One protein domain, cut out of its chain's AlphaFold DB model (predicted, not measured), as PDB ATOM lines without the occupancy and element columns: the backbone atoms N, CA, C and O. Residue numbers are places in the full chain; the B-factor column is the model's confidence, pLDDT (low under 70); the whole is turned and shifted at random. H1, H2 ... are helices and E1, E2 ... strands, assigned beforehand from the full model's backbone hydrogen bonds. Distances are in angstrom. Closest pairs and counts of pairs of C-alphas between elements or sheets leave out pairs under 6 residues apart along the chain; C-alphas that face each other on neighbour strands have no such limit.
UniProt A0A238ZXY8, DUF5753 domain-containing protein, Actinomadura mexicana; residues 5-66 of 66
ATOM      1  N   VAL A   5     142.191 197.772 146.432       95.38
ATOM      2  CA  VAL A   5     142.668 196.841 145.407       95.38
ATOM      3  C   VAL A   5     141.808 195.588 145.478       95.38
ATOM      4  O   VAL A   5     141.565 195.088 146.570       95.38
ATOM      5  N   VAL A   6     141.363 195.084 144.325       95.38
ATOM      6  CA  VAL A   6     140.732 193.762 144.191       95.38
ATOM      7  C   VAL A   6     141.703 192.873 143.422       95.38
ATOM      8  O   VAL A   6     142.152 193.253 142.340       95.38
ATOM      9  N   ALA A   7     142.046 191.725 143.994       95.94
ATOM     10  CA  ALA A   7     142.917 190.724 143.405       95.94
ATOM     11  C   ALA A   7     142.109 189.465 143.090       95.94
ATOM     12  O   ALA A   7     141.337 189.000 143.924       95.94
ATOM     13  N   THR A   8     142.318 188.912 141.899       96.12
ATOM     14  CA  THR A   8     141.840 187.579 141.530       96.12
ATOM     15  C   THR A   8     142.999 186.603 141.685       96.12
ATOM     16  O   THR A   8     144.072 186.830 141.126       96.12
ATOM     17  N   MET A   9     142.788 185.547 142.459       95.06
ATOM     18  CA  MET A   9     143.776 184.514 142.767       95.06
ATOM     19  C   MET A   9     143.796 183.430 141.674       95.06
ATOM     20  O   MET A   9     142.891 183.358 140.839       95.06
ATOM     21  N   ASP A  10     144.803 182.551 141.687       97.00
ATOM     22  CA  ASP A  10     144.946 181.468 140.694       97.00
ATOM     23  C   ASP A  10     143.771 180.471 140.715       97.00
ATOM     24  O   ASP A  10     143.388 179.922 139.681       97.00
ATOM     25  N   ASP A  11     143.151 180.270 141.880       96.50
ATOM     26  CA  ASP A  11     141.940 179.457 142.056       96.50
ATOM     27  C   ASP A  11     140.644 180.204 141.682       96.50
ATOM     28  O   ASP A  11     139.540 179.686 141.865       96.50
ATOM     29  N   ARG A  12     140.780 181.413 141.121       93.31
ATOM     30  CA  ARG A  12     139.718 182.367 140.788       93.31
ATOM     31  C   ARG A  12     138.932 182.926 141.973       93.31
ATOM     32  O   ARG A  12     137.920 183.592 141.737       93.31
ATOM     33  N   SER A  13     139.355 182.687 143.210       95.56
ATOM     34  CA  SER A  13     138.829 183.448 144.341       95.56
ATOM     35  C   SER A  13     139.231 184.920 144.221       95.56
ATOM     36  O   SER A  13     140.185 185.271 143.519       95.56
ATOM     37  N   GLU A  14     138.477 185.799 144.874       96.88
ATOM     38  CA  GLU A  14     138.783 187.225 144.922       96.88
ATOM     39  C   GLU A  14     139.080 187.642 146.363       96.88
ATOM     40  O   GLU A  14     138.430 187.186 147.300       96.88
ATOM     41  N   VAL A  15     140.060 188.526 146.533       97.31
ATOM     42  CA  VAL A  15     140.407 189.171 147.805       97.31
ATOM     43  C   VAL A  15     140.530 190.664 147.564       97.31
ATOM     44  O   VAL A  15     141.088 191.099 146.556       97.31
ATOM     45  N   ALA A  16     140.052 191.465 148.509       97.19
ATOM     46  CA  ALA A  16     140.219 192.904 148.489       97.19
ATOM     47  C   ALA A  16     141.088 193.401 149.641       97.19
ATOM     48  O   ALA A  16     140.960 192.948 150.776       97.19
ATOM     49  N   TYR A  17     141.925 194.391 149.344       96.31
ATOM     50  CA  TYR A  17     142.603 195.227 150.327       96.31
ATOM     51  C   TYR A  17     141.987 196.623 150.300       96.31
ATOM     52  O   TYR A  17     141.880 197.233 149.235       96.31
ATOM     53  N   ILE A  18     141.577 197.132 151.460       95.25
ATOM     54  CA  ILE A  18     140.878 198.409 151.609       95.25
ATOM     55  C   ILE A  18     141.647 199.271 152.603       95.25
ATOM     56  O   ILE A  18     141.786 198.908 153.772       95.25
ATOM     57  N   GLU A  19     142.091 200.447 152.172       93.69
ATOM     58  CA  GLU A  19     142.632 201.454 153.076       93.69
ATOM     59  C   GLU A  19     141.491 202.246 153.722       93.69
ATOM     60  O   GLU A  19     140.665 202.877 153.053       93.69
ATOM     61  N   THR A  20     141.453 202.246 155.054       88.31
ATOM     62  CA  THR A  20     140.576 203.128 155.831       88.31
ATOM     63  C   THR A  20     141.410 204.145 156.603       88.31
ATOM     64  O   THR A  20     142.620 203.992 156.748       88.31
ATOM     65  N   ALA A  21     140.759 205.174 157.149       88.44
ATOM     66  CA  ALA A  21     141.436 206.205 157.937       88.44
ATOM     67  C   ALA A  21     142.104 205.676 159.224       88.44
ATOM     68  O   ALA A  21     142.989 206.336 159.756       88.44
ATOM     69  N   ILE A  22     141.663 204.523 159.743       89.75
ATOM     70  CA  ILE A  22     142.127 203.980 161.031       89.75
ATOM     71  C   ILE A  22     143.091 202.807 160.820       89.75
ATOM     72  O   ILE A  22     144.109 202.713 161.498       89.75
ATOM     73  N   ARG A  23     142.756 201.889 159.907       89.12
ATOM     74  CA  ARG A  23     143.587 200.732 159.542       89.12
ATOM     75  C   ARG A  23     143.208 200.201 158.167       89.12
ATOM     76  O   ARG A  23     142.071 200.376 157.735       89.12
ATOM     77  N   ALA A  24     144.104 199.477 157.520       92.44
ATOM     78  CA  ALA A  24     143.712 198.698 156.358       92.44
ATOM     79  C   ALA A  24     142.989 197.400 156.749       92.44
ATOM     80  O   ALA A  24     143.177 196.880 157.853       92.44
ATOM     81  N   ILE A  25     142.159 196.901 155.837       94.81
ATOM     82  CA  ILE A  25     141.391 195.662 155.979       94.81
ATOM     83  C   ILE A  25     141.639 194.804 154.739       94.81
ATOM     84  O   ILE A  25     141.622 195.322 153.624       94.81
ATOM     85  N   THR A  26     141.831 193.502 154.943       96.62
ATOM     86  CA  THR A  26     141.788 192.498 153.874       96.62
ATOM     87  C   THR A  26     140.511 191.680 154.044       96.62
ATOM     88  O   THR A  26     140.238 191.235 155.157       96.62
ATOM     89  N   THR A  27     139.727 191.512 152.981       96.56
ATOM     90  CA  THR A  27     138.440 190.796 153.012       96.56
ATOM     91  C   THR A  27     138.270 189.929 151.768       96.56
ATOM     92  O   THR A  27     138.649 190.333 150.668       96.56
ATOM     93  N   ASP A  28     137.707 188.743 151.951       97.12
ATOM     94  CA  ASP A  28     137.171 187.857 150.915       97.12
ATOM     95  C   ASP A  28     135.638 187.726 151.032       97.12
ATOM     96  O   ASP A  28     135.030 186.874 150.381       97.12
ATOM     97  N   ASP A  29     134.991 188.579 151.843       97.62
ATOM     98  CA  ASP A  29     133.541 188.560 152.010       97.62
ATOM     99  C   ASP A  29     132.837 188.871 150.670       97.62
ATOM    100  O   ASP A  29     133.078 189.925 150.066       97.62
ATOM    101  N   PRO A  30     131.923 188.004 150.194       95.94
ATOM    102  CA  PRO A  30     131.267 188.195 148.902       95.94
ATOM    103  C   PRO A  30     130.463 189.498 148.781       95.94
ATOM    104  O   PRO A  30     130.311 190.028 147.676       95.94
ATOM    105  N   THR A  31     129.931 190.027 149.888       97.00
ATOM    106  CA  THR A  31     129.173 191.286 149.893       97.00
ATOM    107  C   THR A  31     130.114 192.465 149.702       97.00
ATOM    108  O   THR A  31     129.856 193.322 148.849       97.00
ATOM    109  N   ASP A  32     131.228 192.478 150.435       95.56
ATOM    110  CA  ASP A  32     132.271 193.493 150.300       95.56
ATOM    111  C   ASP A  32     132.852 193.502 148.882       95.56
ATOM    112  O   ASP A  32     132.912 194.552 148.232       95.56
ATOM    113  N   LEU A  33     133.200 192.324 148.353       96.75
ATOM    114  CA  LEU A  33     133.724 192.162 146.995       96.75
ATOM    115  C   LEU A  33     132.726 192.653 145.939       96.75
ATOM    116  O   LEU A  33     133.094 193.396 145.026       96.75
ATOM    117  N   SER A  34     131.439 192.316 146.080       96.00
ATOM    118  CA  SER A  34     130.398 192.775 145.152       96.00
ATOM    119  C   SER A  34     130.263 194.300 145.142       96.00
ATOM    120  O   SER A  34     130.138 194.913 144.073       96.00
ATOM    121  N   MET A  35     130.317 194.934 146.318       95.75
ATOM    122  CA  MET A  35     130.276 196.391 146.428       95.75
ATOM    123  C   MET A  35     131.494 197.039 145.765       95.75
ATOM    124  O   MET A  35     131.325 197.930 144.928       95.75
ATOM    125  N   LEU A  36     132.703 196.564 146.075       95.12
ATOM    126  CA  LEU A  36     133.942 197.108 145.516       95.12
ATOM    127  C   LEU A  36     134.011 196.952 143.998       95.12
ATOM    128  O   LEU A  36     134.381 197.901 143.305       95.12
ATOM    129  N   THR A  37     133.591 195.809 143.458       93.62
ATOM    130  CA  THR A  37     133.556 195.578 142.009       93.62
ATOM    131  C   THR A  37     132.607 196.550 141.307       93.62
ATOM    132  O   THR A  37     132.968 197.142 140.286       93.62
ATOM    133  N   ARG A  38     131.420 196.813 141.871       95.19
ATOM    134  CA  ARG A  38     130.495 197.830 141.331       95.19
ATOM    135  C   ARG A  38     131.096 199.231 141.387       95.19
ATOM    136  O   ARG A  38     130.991 199.979 140.414       95.19
ATOM    137  N   THR A  39     131.749 199.582 142.494       94.69
ATOM    138  CA  THR A  39     132.458 200.860 142.628       94.69
ATOM    139  C   THR A  39     133.576 200.983 141.594       94.69
ATOM    140  O   THR A  39     133.674 202.011 140.929       94.69
ATOM    141  N   LEU A  40     134.370 199.931 141.389       92.94
ATOM    142  CA  LEU A  40     135.448 199.905 140.403       92.94
ATOM    143  C   LEU A  40     134.922 200.115 138.978       92.94
ATOM    144  O   LEU A  40     135.487 200.914 138.232       92.94
ATOM    145  N   ILE A  41     133.820 199.456 138.611       94.12
ATOM    146  CA  ILE A  41     133.163 199.643 137.308       94.12
ATOM    147  C   ILE A  41     132.693 201.094 137.139       94.12
ATOM    148  O   ILE A  41     132.948 201.709 136.104       94.12
ATOM    149  N   ALA A  42     132.054 201.668 138.163       94.94
ATOM    150  CA  ALA A  42     131.568 203.047 138.128       94.94
ATOM    151  C   ALA A  42     132.695 204.094 138.058       94.94
ATOM    152  O   ALA A  42     132.498 205.169 137.493       94.94
ATOM    153  N   LEU A  43     133.869 203.804 138.628       92.50
ATOM    154  CA  LEU A  43     135.055 204.654 138.505       92.50
ATOM    155  C   LEU A  43     135.673 204.537 137.109       92.50
ATOM    156  O   LEU A  43     135.955 205.551 136.473       92.50
ATOM    157  N   ARG A  44     135.832 203.307 136.605       90.31
ATOM    158  CA  ARG A  44     136.405 203.044 135.276       90.31
ATOM    159  C   ARG A  44     135.569 203.636 134.148       90.31
ATOM    160  O   ARG A  44     136.144 204.108 133.177       90.31
ATOM    161  N   SER A  45     134.245 203.686 134.287       93.56
ATOM    162  CA  SER A  45     133.374 204.298 133.273       93.56
ATOM    163  C   SER A  45     133.568 205.811 133.112       93.56
ATOM    164  O   SER A  45     133.129 206.376 132.115       93.56
ATOM    165  N   ARG A  46     134.216 206.472 134.079       93.88
ATOM    166  CA  ARG A  46     134.530 207.909 134.047       93.88
ATOM    167  C   ARG A  46     135.982 208.189 133.672       93.88
ATOM    168  O   ARG A  46     136.342 209.350 133.492       93.88
ATOM    169  N   ALA A  47     136.819 207.156 133.608       93.31
ATOM    170  CA  ALA A  47     138.208 207.296 133.214       93.31
ATOM    171  C   ALA A  47     138.301 207.529 131.703       93.31
ATOM    172  O   ALA A  47     137.525 206.974 130.923       93.31
ATOM    173  N   LEU A  48     139.266 208.349 131.292       95.81
ATOM    174  CA  LEU A  48     139.602 208.484 129.882       95.81
ATOM    175  C   LEU A  48     140.141 207.153 129.355       95.81
ATOM    176  O   LEU A  48     140.850 206.434 130.062       95.81
ATOM    177  N   THR A  49     139.851 206.860 128.089       94.69
ATOM    178  CA  THR A  49     140.564 205.793 127.390       94.69
ATOM    179  C   THR A  49     142.042 206.155 127.255       94.69
ATOM    180  O   THR A  49     142.458 207.301 127.462       94.69
ATOM    181  N   GLU A  50     142.852 205.168 126.897       95.81
ATOM    182  CA  GLU A  50     144.286 205.341 126.673       95.81
ATOM    183  C   GLU A  50     144.572 206.427 125.623       95.81
ATOM    184  O   GLU A  50     145.369 207.335 125.868       95.81
ATOM    185  N   ASP A  51     143.854 206.398 124.500       97.69
ATOM    186  CA  ASP A  51     144.010 207.372 123.416       97.69
ATOM    187  C   ASP A  51     143.571 208.776 123.836       97.69
ATOM    188  O   ASP A  51     144.320 209.734 123.658       97.69
ATOM    189  N   MET A  52     142.419 208.897 124.506       97.62
ATOM    190  CA  MET A  52     141.961 210.185 125.039       97.62
ATOM    191  C   MET A  52     142.948 210.760 126.062       97.62
ATOM    192  O   MET A  52     143.180 211.969 126.096       97.62
ATOM    193  N   SER A  53     143.547 209.898 126.889       97.50
ATOM    194  CA  SER A  53     144.573 210.300 127.853       97.50
ATOM    195  C   SER A  53     145.821 210.823 127.139       97.50
ATOM    196  O   SER A  53     146.331 211.885 127.495       97.50
ATOM    197  N   ARG A  54     146.294 210.122 126.099       97.81
ATOM    198  CA  ARG A  54     147.446 210.554 125.287       97.81
ATOM    199  C   ARG A  54     147.199 211.876 124.579       97.81
ATOM    200  O   ARG A  54     148.086 212.729 124.568       97.81
ATOM    201  N   ASP A  55     146.016 212.051 124.008       98.00
ATOM    202  CA  ASP A  55     145.657 213.279 123.307       98.00
ATOM    203  C   ASP A  55     145.582 214.466 124.264       98.00
ATOM    204  O   ASP A  55     146.119 215.534 123.960       98.00
ATOM    205  N   LEU A  56     145.011 214.270 125.458       97.38
ATOM    206  CA  LEU A  56     144.996 215.298 126.493       97.38
ATOM    207  C   LEU A  56     146.418 215.687 126.926       97.38
ATOM    208  O   LEU A  56     146.718 216.877 127.025       97.38
ATOM    209  N   ILE A  57     147.305 214.710 127.141       96.88
ATOM    210  CA  ILE A  57     148.712 214.968 127.489       96.88
ATOM    211  C   ILE A  57     149.401 215.771 126.379       96.88
ATOM    212  O   ILE A  57     150.033 216.791 126.660       96.88
ATOM    213  N   ARG A  58     149.250 215.359 125.113       97.12
ATOM    214  CA  ARG A  58     149.855 216.052 123.966       97.12
ATOM    215  C   ARG A  58     149.358 217.490 123.849       97.12
ATOM    216  O   ARG A  58     150.171 218.392 123.655       97.12
ATOM    217  N   LYS A  59     148.049 217.705 124.015       97.25
ATOM    218  CA  LYS A  59     147.436 219.036 124.014       97.25
ATOM    219  C   LYS A  59     148.061 219.937 125.081       97.25
ATOM    220  O   LYS A  59     148.462 221.053 124.776       97.25
ATOM    221  N   VAL A  60     148.195 219.450 126.318       97.50
ATOM    222  CA  VAL A  60     148.777 220.235 127.421       97.50
ATOM    223  C   VAL A  60     150.232 220.616 127.143       97.50
ATOM    224  O   VAL A  60     150.607 221.758 127.407       97.50
ATOM    225  N   ILE A  61     151.030 219.696 126.587       97.38
ATOM    226  CA  ILE A  61     152.420 219.979 126.198       97.38
ATOM    227  C   ILE A  61     152.462 221.139 125.197       97.38
ATOM    228  O   ILE A  61     153.189 222.101 125.420       97.38
ATOM    229  N   GLN A  62     151.644 221.082 124.142       96.25
ATOM    230  CA  GLN A  62     151.602 222.111 123.097       96.25
ATOM    231  C   GLN A  62     151.105 223.469 123.611       96.25
ATOM    232  O   GLN A  62     151.625 224.510 123.223       96.25
ATOM    233  N   GLU A  63     150.091 223.477 124.474       96.50
ATOM    234  CA  GLU A  63     149.434 224.718 124.897       96.50
ATOM    235  C   GLU A  63     150.137 225.430 126.052       96.50
ATOM    236  O   GLU A  63     149.967 226.637 126.214       96.50
ATOM    237  N   ARG A  64     150.858 224.696 126.907       93.56
ATOM    238  CA  ARG A  64     151.424 225.261 128.141       93.56
ATOM    239  C   ARG A  64     152.943 225.234 128.196       93.56
ATOM    240  O   ARG A  64     153.498 226.025 128.954       93.56
ATOM    241  N   TRP A  65     153.591 224.291 127.512       83.69
ATOM    242  CA  TRP A  65     155.021 223.992 127.678       83.69
ATOM    243  C   TRP A  65     155.833 224.182 126.382       83.69
ATOM    244  O   TRP A  65     156.961 223.692 126.293       83.69
ATOM    245  N   THR A  66     155.282 224.918 125.412       59.19
ATOM    246  CA  THR A  66     156.004 225.499 124.265       59.19
ATOM    247  C   THR A  66     156.049 227.010 124.416       59.19
ATOM    248  O   THR A  66     157.107 227.591 124.099       59.19
TER     249      THR A  66
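What this domain is: This is residues 5 to 66 of the 66 residues of the protein "DUF5753 domain-containing protein" of Actinomadura mexicana (UniProt A0A238ZXY8). A small meander sheet, E1, E2 and E3, has helix H1 across one face and its other face bare, and helix H2 sticks out as an arm far from it, with residues 49 to 55 and 57 to 66 standing free. The printed part has 62 residues, with three named strands followed by two named helices; the sheet's order is E1, E2, E3, antiparallel throughout, and the class is mixed. The whole is extended, with a radius of gyration of the C-alphas of 17.5 A and spans of 50 by 29 by 21 A.

Where its parts are: Find C-alpha 5 at (142.668, 196.841, 145.407), where E1, residues 5 to 8, begins. E2 is residues 14 to 19, 16.8 A long, and E3 is residues 24 to 27. Then H1, residues 30 to 44, runs 20.8 A, and H2, residues 50 to 64, runs 21.2 A to C-alpha 64 at (151.424, 225.261, 128.141).

How they stand to each other: Look first at the hairpin E1 and E2, where N 7 and O 15 are 2.8 A apart, within hydrogen-bond range. In the hairpin E2 and E3, N 18 and O 25 are also 2.8 A apart. H1 is on the sheet at a height of 10.0 A, over E1 and E2, across the strands at 68 degrees to E1 on the local plane. The closest C-alphas of E2 and H1 are those of Ala 16 and Leu 33, 6.7 A apart. H2 is not on the sheet, and H1 and H2 are apart. In H1 and H2 every O i to N i+4 pair is within hydrogen-bond range.

The domain as a whole: The two C-alphas farthest apart, those of Asp 29 and Thr 66, are 51.4 A from each other. The printed part has no cut, and its four links are tight. The mean pLDDT of the printed part is 94.5; residue 66, the chain's last, is under 70.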